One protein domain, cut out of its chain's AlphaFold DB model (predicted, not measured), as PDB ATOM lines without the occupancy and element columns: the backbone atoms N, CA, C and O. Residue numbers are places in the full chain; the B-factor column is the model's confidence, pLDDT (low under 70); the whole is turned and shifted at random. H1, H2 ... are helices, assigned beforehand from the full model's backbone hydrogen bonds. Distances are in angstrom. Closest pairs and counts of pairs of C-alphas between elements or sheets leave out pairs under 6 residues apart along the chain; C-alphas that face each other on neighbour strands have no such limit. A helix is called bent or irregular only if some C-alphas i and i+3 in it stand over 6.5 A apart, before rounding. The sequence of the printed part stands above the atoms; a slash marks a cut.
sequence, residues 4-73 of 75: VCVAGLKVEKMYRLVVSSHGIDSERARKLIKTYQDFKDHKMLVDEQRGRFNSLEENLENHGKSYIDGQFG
ATOM      1  N   VAL A   4     -22.497  14.983  41.704       92.88
ATOM      2  CA  VAL A   4     -21.695  14.056  42.521       92.88
ATOM      3  C   VAL A   4     -20.408  13.664  41.795       92.88
ATOM      4  O   VAL A   4     -19.358  13.604  42.416       92.88
ATOM      5  N   CYS A   5     -20.451  13.501  40.472       91.75
ATOM      6  CA  CYS A   5     -19.296  13.170  39.645       91.75
ATOM      7  C   CYS A   5     -18.240  14.280  39.697       91.75
ATOM      8  O   CYS A   5     -17.053  14.007  39.849       91.75
ATOM      9  N   VAL A   6     -18.673  15.542  39.613       92.44
ATOM     10  CA  VAL A   6     -17.780  16.709  39.699       92.44
ATOM     11  C   VAL A   6     -17.153  16.816  41.092       92.44
ATOM     12  O   VAL A   6     -15.938  16.973  41.213       92.44
ATOM     13  N   ALA A   7     -17.958  16.687  42.150       93.44
ATOM     14  CA  ALA A   7     -17.462  16.706  43.526       93.44
ATOM     15  C   ALA A   7     -16.539  15.509  43.829       93.44
ATOM     16  O   ALA A   7     -15.516  15.657  44.498       93.44
ATOM     17  N   GLY A   8     -16.860  14.341  43.284       93.25
ATOM     18  CA  GLY A   8     -16.129  13.095  43.463       93.25
ATOM     19  C   GLY A   8     -14.720  13.118  42.883       93.25
ATOM     20  O   GLY A   8     -13.798  12.625  43.524       93.25
ATOM     21  N   LEU A   9     -14.494  13.806  41.758       92.94
ATOM     22  CA  LEU A   9     -13.137  14.032  41.235       92.94
ATOM     23  C   LEU A   9     -12.253  14.810  42.223       92.94
ATOM     24  O   LEU A   9     -11.044  14.585  42.309       92.94
ATOM     25  N   LYS A  10     -12.844  15.729  42.995       93.50
ATOM     26  CA  LYS A  10     -12.132  16.445  44.060       93.50
ATOM     27  C   LYS A  10     -11.822  15.508  45.234       93.50
ATOM     28  O   LYS A  10     -10.710  15.556  45.756       93.50
ATOM     29  N   VAL A  11     -12.771  14.648  45.613       92.88
ATOM     30  CA  VAL A  11     -12.594  13.616  46.654       92.88
ATOM     31  C   VAL A  11     -11.498  12.624  46.264       92.88
ATOM     32  O   VAL A  11     -10.637  12.331  47.086       92.88
ATOM     33  N   GLU A  12     -11.462  12.173  45.011       94.19
ATOM     34  CA  GLU A  12     -10.430  11.269  44.493       94.19
ATOM     35  C   GLU A  12      -9.026  11.873  44.624       94.19
ATOM     36  O   GLU A  12      -8.102  11.206  45.091       94.19
ATOM     37  N   LYS A  13      -8.858  13.155  44.270       93.12
ATOM     38  CA  LYS A  13      -7.576  13.855  44.448       93.12
ATOM     39  C   LYS A  13      -7.156  13.904  45.916       93.12
ATOM     40  O   LYS A  13      -5.999  13.627  46.222       93.12
ATOM     41  N   MET A  14      -8.081  14.227  46.822       90.62
ATOM     42  CA  MET A  14      -7.791  14.240  48.260       90.62
ATOM     43  C   MET A  14      -7.433  12.845  48.776       90.62
ATOM     44  O   MET A  14      -6.478  12.708  49.531       90.62
ATOM     45  N   TYR A  15      -8.167  11.814  48.352       91.00
ATOM     46  CA  TYR A  15      -7.908  10.429  48.732       91.00
ATOM     47  C   TYR A  15      -6.498   9.993  48.325       91.00
ATOM     48  O   TYR A  15      -5.769   9.454  49.151       91.00
ATOM     49  N   ARG A  16      -6.076  10.289  47.087       90.50
ATOM     50  CA  ARG A  16      -4.721   9.968  46.605       90.50
ATOM     51  C   ARG A  16      -3.638  10.620  47.463       90.50
ATOM     52  O   ARG A  16      -2.702   9.938  47.854       90.50
ATOM     53  N   LEU A  17      -3.796  11.902  47.801       88.38
ATOM     54  CA  LEU A  17      -2.860  12.606  48.685       88.38
ATOM     55  C   LEU A  17      -2.771  11.939  50.060       88.38
ATOM     56  O   LEU A  17      -1.675  11.701  50.552       88.38
ATOM     57  N   VAL A  18      -3.924  11.604  50.641       87.00
ATOM     58  CA  VAL A  18      -4.024  10.974  51.961       87.00
ATOM     59  C   VAL A  18      -3.383   9.585  51.967       87.00
ATOM     60  O   VAL A  18      -2.619   9.285  52.873       87.00
ATOM     61  N   VAL A  19      -3.613   8.756  50.951       83.44
ATOM     62  CA  VAL A  19      -3.001   7.416  50.865       83.44
ATOM     63  C   VAL A  19      -1.483   7.478  50.662       83.44
ATOM     64  O   VAL A  19      -0.768   6.598  51.131       83.44
ATOM     65  N   SER A  20      -0.972   8.506  49.982       85.00
ATOM     66  CA  SER A  20       0.468   8.656  49.738       85.00
ATOM     67  C   SER A  20       1.261   9.156  50.953       85.00
ATOM     68  O   SER A  20       2.472   8.953  51.011       85.00
ATOM     69  N   SER A  21       0.616   9.789  51.932       81.69
ATOM     70  CA  SER A  21       1.265  10.247  53.169       81.69
ATOM     71  C   SER A  21       1.350   9.141  54.230       81.69
ATOM     72  O   SER A  21       0.361   8.485  54.544       81.69
ATOM     73  N   HIS A  22       2.536   8.936  54.810       69.56
ATOM     74  CA  HIS A  22       2.752   7.956  55.881       69.56
ATOM     75  C   HIS A  22       2.137   8.434  57.209       69.56
ATOM     76  O   HIS A  22       2.305   9.591  57.585       69.56
ATOM     77  N   GLY A  23       1.450   7.534  57.928       66.38
ATOM     78  CA  GLY A  23       0.973   7.774  59.301       66.38
ATOM     79  C   GLY A  23      -0.500   8.170  59.459       66.38
ATOM     80  O   GLY A  23      -0.835   8.899  60.390       66.38
ATOM     81  N   ILE A  24      -1.393   7.731  58.570       69.25
ATOM     82  CA  ILE A  24      -2.780   8.201  58.584       69.25
ATOM     83  C   ILE A  24      -3.741   7.146  59.122       69.25
ATOM     84  O   ILE A  24      -4.244   6.296  58.396       69.25
ATOM     85  N   ASP A  25      -4.057   7.314  60.402       69.44
ATOM     86  CA  ASP A  25      -5.272   6.812  61.038       69.44
ATOM     87  C   ASP A  25      -5.957   7.972  61.785       69.44
ATOM     88  O   ASP A  25      -6.064   8.009  63.008       69.44
ATOM     89  N   SER A  26      -6.330   9.017  61.036       81.56
ATOM     90  CA  SER A  26      -7.183  10.088  61.566       81.56
ATOM     91  C   SER A  26      -8.627   9.851  61.140       81.56
ATOM     92  O   SER A  26      -8.896   9.477  59.996       81.56
ATOM     93  N   GLU A  27      -9.586  10.159  62.013       88.31
ATOM     94  CA  GLU A  27     -11.019  10.027  61.708       88.31
ATOM     95  C   GLU A  27     -11.418  10.792  60.427       88.31
ATOM     96  O   GLU A  27     -12.300  10.372  59.678       88.31
ATOM     97  N   ARG A  28     -10.726  11.898  60.114       85.00
ATOM     98  CA  ARG A  28     -10.922  12.653  58.867       85.00
ATOM     99  C   ARG A  28     -10.515  11.850  57.633       85.00
ATOM    100  O   ARG A  28     -11.227  11.886  56.630       85.00
ATOM    101  N   ALA A  29      -9.402  11.129  57.700       86.56
ATOM    102  CA  ALA A  29      -8.975  10.251  56.621       86.56
ATOM    103  C   ALA A  29      -9.899   9.044  56.477       86.56
ATOM    104  O   ALA A  29     -10.285   8.717  55.360       86.56
ATOM    105  N   ARG A  30     -10.354   8.455  57.589       88.00
ATOM    106  CA  ARG A  30     -11.332   7.358  57.562       88.00
ATOM    107  C   ARG A  30     -12.641   7.770  56.883       88.00
ATOM    108  O   ARG A  30     -13.131   7.066  56.001       88.00
ATOM    109  N   LYS A  31     -13.169   8.952  57.225       91.06
ATOM    110  CA  LYS A  31     -14.340   9.540  56.549       91.06
ATOM    111  C   LYS A  31     -14.084   9.760  55.060       91.06
ATOM    112  O   LYS A  31     -14.933   9.410  54.250       91.06
ATOM    113  N   LEU A  32     -12.910  10.281  54.697       91.44
ATOM    114  CA  LEU A  32     -12.540  10.498  53.300       91.44
ATOM    115  C   LEU A  32     -12.459   9.187  52.501       91.44
ATOM    116  O   LEU A  32     -12.958   9.145  51.381       91.44
ATOM    117  N   ILE A  33     -11.873   8.128  53.068       90.19
ATOM    118  CA  ILE A  33     -11.804   6.795  52.448       90.19
ATOM    119  C   ILE A  33     -13.216   6.275  52.169       90.19
ATOM    120  O   ILE A  33     -13.498   5.841  51.053       90.19
ATOM    121  N   LYS A  34     -14.123   6.385  53.148       92.75
ATOM    122  CA  LYS A  34     -15.525   5.992  52.967       92.75
ATOM    123  C   LYS A  34     -16.202   6.798  51.856       92.75
ATOM    124  O   LYS A  34     -16.747   6.209  50.932       92.75
ATOM    125  N   THR A  35     -16.097   8.128  51.886       94.19
ATOM    126  CA  THR A  35     -16.683   8.992  50.847       94.19
ATOM    127  C   THR A  35     -16.106   8.708  49.459       94.19
ATOM    128  O   THR A  35     -16.820   8.801  48.463       94.19
ATOM    129  N   TYR A  36     -14.824   8.353  49.366       94.62
ATOM    130  CA  TYR A  36     -14.216   7.949  48.103       94.62
ATOM    131  C   TYR A  36     -14.789   6.624  47.585       94.62
ATOM    132  O   TYR A  36     -15.036   6.502  46.384       94.62
ATOM    133  N   GLN A  37     -15.045   5.658  48.467       94.62
ATOM    134  CA  GLN A  37     -15.688   4.406  48.081       94.62
ATOM    135  C   GLN A  37     -17.138   4.633  47.627       94.62
ATOM    136  O   GLN A  37     -17.489   4.200  46.533       94.62
ATOM    137  N   ASP A  38     -17.923   5.422  48.371       95.62
ATOM    138  CA  ASP A  38     -19.285   5.811  47.972       95.62
ATOM    139  C   ASP A  38     -19.290   6.501  46.590       95.62
ATOM    140  O   ASP A  38     -20.166   6.276  45.752       95.62
ATOM    141  N   PHE A  39     -18.279   7.336  46.314       95.62
ATOM    142  CA  PHE A  39     -18.104   7.968  45.006       95.62
ATOM    143  C   PHE A  39     -17.811   6.952  43.894       95.62
ATOM    144  O   PHE A  39     -18.378   7.078  42.806       95.62
ATOM    145  N   LYS A  40     -16.943   5.960  44.133       95.56
ATOM    146  CA  LYS A  40     -16.659   4.909  43.142       95.56
ATOM    147  C   LYS A  40     -17.923   4.146  42.766       95.56
ATOM    148  O   LYS A  40     -18.168   3.949  41.576       95.56
ATOM    149  N   ASP A  41     -18.724   3.779  43.759       96.62
ATOM    150  CA  ASP A  41     -19.961   3.031  43.546       96.62
ATOM    151  C   ASP A  41     -20.969   3.878  42.755       96.62
ATOM    152  O   ASP A  41     -21.543   3.420  41.768       96.62
ATOM    153  N   HIS A  42     -21.105   5.163  43.102       96.06
ATOM    154  CA  HIS A  42     -21.936   6.093  42.339       96.06
ATOM    155  C   HIS A  42     -21.470   6.238  40.884       96.06
ATOM    156  O   HIS A  42     -22.290   6.227  39.966       96.06
ATOM    157  N   LYS A  43     -20.159   6.379  40.657       94.88
ATOM    158  CA  LYS A  43     -19.589   6.522  39.314       94.88
ATOM    159  C   LYS A  43     -19.883   5.291  38.454       94.88
ATOM    160  O   LYS A  43     -20.318   5.457  37.322       94.88
ATOM    161  N   MET A  44     -19.717   4.090  39.008       96.62
ATOM    162  CA  MET A  44     -20.038   2.834  38.327       96.62
ATOM    163  C   MET A  44     -21.499   2.794  37.859       96.62
ATOM    164  O   MET A  44     -21.759   2.508  36.694       96.62
ATOM    165  N   LEU A  45     -22.445   3.145  38.736       96.31
ATOM    166  CA  LEU A  45     -23.871   3.165  38.395       96.31
ATOM    167  C   LEU A  45     -24.199   4.201  37.311       96.31
ATOM    168  O   LEU A  45     -25.008   3.940  36.421       96.31
ATOM    169  N   VAL A  46     -23.573   5.379  37.367       95.56
ATOM    170  CA  VAL A  46     -23.748   6.421  36.343       95.56
ATOM    171  C   VAL A  46     -23.186   5.976  34.994       95.56
ATOM    172  O   VAL A  46     -23.814   6.226  33.964       95.56
ATOM    173  N   ASP A  47     -22.025   5.321  34.988       95.06
ATOM    174  CA  ASP A  47     -21.402   4.814  33.766       95.06
ATOM    175  C   ASP A  47     -22.247   3.682  33.149       95.06
ATOM    176  O   ASP A  47     -22.468   3.678  31.937       95.06
ATOM    177  N   GLU A  48     -22.822   2.794  33.967       96.56
ATOM    178  CA  GLU A  48     -23.766   1.769  33.510       96.56
ATOM    179  C   GLU A  48     -25.035   2.388  32.907       96.56
ATOM    180  O   GLU A  48     -25.450   2.016  31.808       96.56
ATOM    181  N   GLN A  49     -25.644   3.365  33.588       95.69
ATOM    182  CA  GLN A  49     -26.817   4.069  33.067       95.69
ATOM    183  C   GLN A  49     -26.509   4.744  31.732       95.69
ATOM    184  O   GLN A  49     -27.294   4.621  30.794       95.69
ATOM    185  N   ARG A  50     -25.356   5.412  31.618       95.31
ATOM    186  CA  ARG A  50     -24.920   6.015  30.357       95.31
ATOM    187  C   ARG A  50     -24.784   4.966  29.256       95.31
ATOM    188  O   ARG A  50     -25.269   5.203  28.157       95.31
ATOM    189  N   GLY A  51     -24.184   3.812  29.544       96.12
ATOM    190  CA  GLY A  51     -24.080   2.714  28.579       96.12
ATOM    191  C   GLY A  51     -25.447   2.234  28.082       96.12
ATOM    192  O   GLY A  51     -25.650   2.087  26.879       96.12
ATOM    193  N   ARG A  52     -26.413   2.071  28.995       96.62
ATOM    194  CA  ARG A  52     -27.794   1.697  28.644       96.62
ATOM    195  C   ARG A  52     -28.480   2.755  27.776       96.62
ATOM    196  O   ARG A  52     -29.143   2.393  26.809       96.62
ATOM    197  N   PHE A  53     -28.312   4.040  28.095       95.12
ATOM    198  CA  PHE A  53     -28.865   5.131  27.287       95.12
ATOM    199  C   PHE A  53     -28.260   5.174  25.883       95.12
ATOM    200  O   PHE A  53     -29.014   5.248  24.921       95.12
ATOM    201  N   ASN A  54     -26.937   5.054  25.761       94.31
ATOM    202  CA  ASN A  54     -26.268   5.041  24.459       94.31
ATOM    203  C   ASN A  54     -26.724   3.849  23.601       94.31
ATOM    204  O   ASN A  54     -26.991   4.007  22.417       94.31
ATOM    205  N   SER A  55     -26.863   2.661  24.201       94.38
ATOM    206  CA  SER A  55     -27.376   1.484  23.488       94.38
ATOM    207  C   SER A  55     -28.829   1.670  23.040       94.38
ATOM    208  O   SER A  55     -29.201   1.244  21.948       94.38
ATOM    209  N   LEU A  56     -29.668   2.313  23.857       93.50
ATOM    210  CA  LEU A  56     -31.038   2.640  23.468       93.50
ATOM    211  C   LEU A  56     -31.072   3.644  22.307       93.50
ATOM    212  O   LEU A  56     -31.840   3.451  21.372       93.50
ATOM    213  N   GLU A  57     -30.246   4.688  22.366       93.50
ATOM    214  CA  GLU A  57     -30.110   5.691  21.306       93.50
ATOM    215  C   GLU A  57     -29.695   5.039  19.979       93.50
ATOM    216  O   GLU A  57     -30.377   5.216  18.973       93.50
ATOM    217  N   GLU A  58     -28.676   4.177  19.998       91.44
ATOM    218  CA  GLU A  58     -28.226   3.427  18.822       91.44
ATOM    219  C   GLU A  58     -29.325   2.512  18.252       91.44
ATOM    220  O   GLU A  58     -29.558   2.476  17.042       91.44
ATOM    221  N   ASN A  59     -30.047   1.789  19.114       90.19
ATOM    222  CA  ASN A  59     -31.154   0.934  18.681       90.19
ATOM    223  C   ASN A  59     -32.280   1.741  18.019       90.19
ATOM    224  O   ASN A  59     -32.842   1.300  17.014       90.19
ATOM    225  N   LEU A  60     -32.604   2.920  18.557       88.69
ATOM    226  CA  LEU A  60     -33.602   3.818  17.976       88.69
ATOM    227  C   LEU A  60     -33.137   4.385  16.631       88.69
ATOM    228  O   LEU A  60     -33.926   4.409  15.687       88.69
ATOM    229  N   GLU A  61     -31.869   4.780  16.506       86.06
ATOM    230  CA  GLU A  61     -31.304   5.227  15.229       86.06
ATOM    231  C   GLU A  61     -31.357   4.127  14.163       86.06
ATOM    232  O   GLU A  61     -31.755   4.382  13.023       86.06
ATOM    233  N   ASN A  62     -30.996   2.895  14.525       82.44
ATOM    234  CA  ASN A  62     -31.013   1.754  13.610       82.44
ATOM    235  C   ASN A  62     -32.439   1.382  13.177       82.44
ATOM    236  O   ASN A  62     -32.670   1.113  11.999       82.44
ATOM    237  N   HIS A  63     -33.410   1.421  14.096       77.62
ATOM    238  CA  HIS A  63     -34.819   1.200  13.761       77.62
ATOM    239  C   HIS A  63     -35.400   2.342  12.905       77.62
ATOM    240  O   HIS A  63     -36.242   2.112  12.039       77.62
ATOM    241  N   GLY A  64     -34.961   3.584  13.123       72.56
ATOM    242  CA  GLY A  64     -35.332   4.715  12.271       72.56
ATOM    243  C   GLY A  64     -34.825   4.540  10.838       72.56
ATOM    244  O   GLY A  64     -35.584   4.733   9.892       72.56
ATOM    245  N   LYS A  65     -33.569   4.107  10.673       69.94
ATOM    246  CA  LYS A  65     -32.972   3.826   9.356       69.94
ATOM    247  C   LYS A  65     -33.687   2.682   8.632       69.94
ATOM    248  O   LYS A  65     -34.064   2.854   7.479       69.94
ATOM    249  N   SER A  66     -33.966   1.567   9.314       69.81
ATOM    250  CA  SER A  66     -34.686   0.440   8.700       69.81
ATOM    251  C   SER A  66     -36.121   0.795   8.290       69.81
ATOM    252  O   SER A  66     -36.600   0.315   7.265       69.81
ATOM    253  N   TYR A  67     -36.803   1.657   9.053       64.50
ATOM    254  CA  TYR A  67     -38.130   2.156   8.696       64.50
ATOM    255  C   TYR A  67     -38.099   3.006   7.417       64.50
ATOM    256  O   TYR A  67     -38.942   2.820   6.544       64.50
ATOM    257  N   ILE A  68     -37.109   3.893   7.277       60.59
ATOM    258  CA  ILE A  68     -36.930   4.718   6.074       60.59
ATOM    259  C   ILE A  68     -36.581   3.848   4.859       60.59
ATOM    260  O   ILE A  68     -37.210   4.003   3.814       60.59
ATOM    261  N   ASP A  69     -35.671   2.884   5.003       62.59
ATOM    262  CA  ASP A  69     -35.285   1.982   3.908       62.59
ATOM    263  C   ASP A  69     -36.440   1.060   3.471       62.59
ATOM    264  O   ASP A  69     -36.614   0.792   2.283       62.59
ATOM    265  N   GLY A  70     -37.274   0.603   4.412       59.16
ATOM    266  CA  GLY A  70     -38.458  -0.209   4.118       59.16
ATOM    267  C   GLY A  70     -39.630   0.584   3.529       59.16
ATOM    268  O   GLY A  70     -40.435   0.027   2.785       59.16
ATOM    269  N   GLN A  71     -39.735   1.880   3.838       61.50
ATOM    270  CA  GLN A  71     -40.816   2.746   3.364       61.50
ATOM    271  C   GLN A  71     -40.497   3.428   2.026       61.50
ATOM    272  O   GLN A  71     -41.406   3.661   1.232       61.50
ATOM    273  N   PHE A  72     -39.219   3.696   1.751       59.81
ATOM    274  CA  PHE A  72     -38.725   4.203   0.468       59.81
ATOM    275  C   PHE A  72     -38.102   3.113  -0.405       59.81
ATOM    276  O   PHE A  72     -37.348   3.451  -1.316       59.81
ATOM    277  N   GLY A  73     -38.429   1.838  -0.137       52.78
ATOM    278  CA  GLY A  73     -38.031   0.673  -0.924       52.78
ATOM    279  C   GLY A  73     -37.964   1.010  -2.410       52.78
ATOM    280  O   GLY A  73     -38.983   1.194  -3.076       52.78
TER     281      GLY A  73
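This is residues 4 to 73 of the 75 residues of an uncharacterized protein of Smittium culicis (UniProt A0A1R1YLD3). The model is a lopsided helical hairpin: a short helix, H1, is followed by a loop that folds the backbone back into a long helix, H2, which is not bent and runs past H1, and residues 47 to 73, of which 47 to 71 belong to H2, stick out as a bare arm. H1 packs slantwise on the first part of H2, and this two-helix head is the only body; the arm makes most of the length. The printed part has 70 residues with two named helices, H1 then H2, and no named strand, and its class is all helix. It is extended, with a radius of gyration of the C-alphas of 21.5 A, and spans 72 by 15 by 15 A, a rod in outline.

H1, residues 4 to 20, and H2, residues 27 to 71, form a helical hairpin, two helices that touch and run opposite ways. Their lines stand at a steep tilt of 42 degrees. H2 touches H1 with residues 29 to 43 alone. The closest C-alphas of the two are those of Gly 8 and Phe 39, 5.7 A apart. In H2 every O i to N i+4 pair is within hydrogen-bond range, and in H1 12 of 13 are.

H1 begins at C-alpha 4, at (-21.695, 14.056, 42.521), and measures 23.9 A from first to last C-alpha. H2 begins at C-alpha 27, at (-11.019, 10.027, 61.708), and ends 65.9 A away at C-alpha 71, at (-40.816, 2.746, 3.364).

The two C-alphas farthest apart, those of Gly 23 and Gly 73, are 72.1 A apart. The link from H1 to H2 has 6 residues and is short. Residues 20 to 27 stand free, as do residues 47 to 73, of which 47 to 71 belong to H2. Without these stretches the body has 35 residues and spans 26 by 14 by 12 A. The printed part has no cut. Its mean pLDDT is 86.3, with residues 22 to 25 and 65 to 73 under 70.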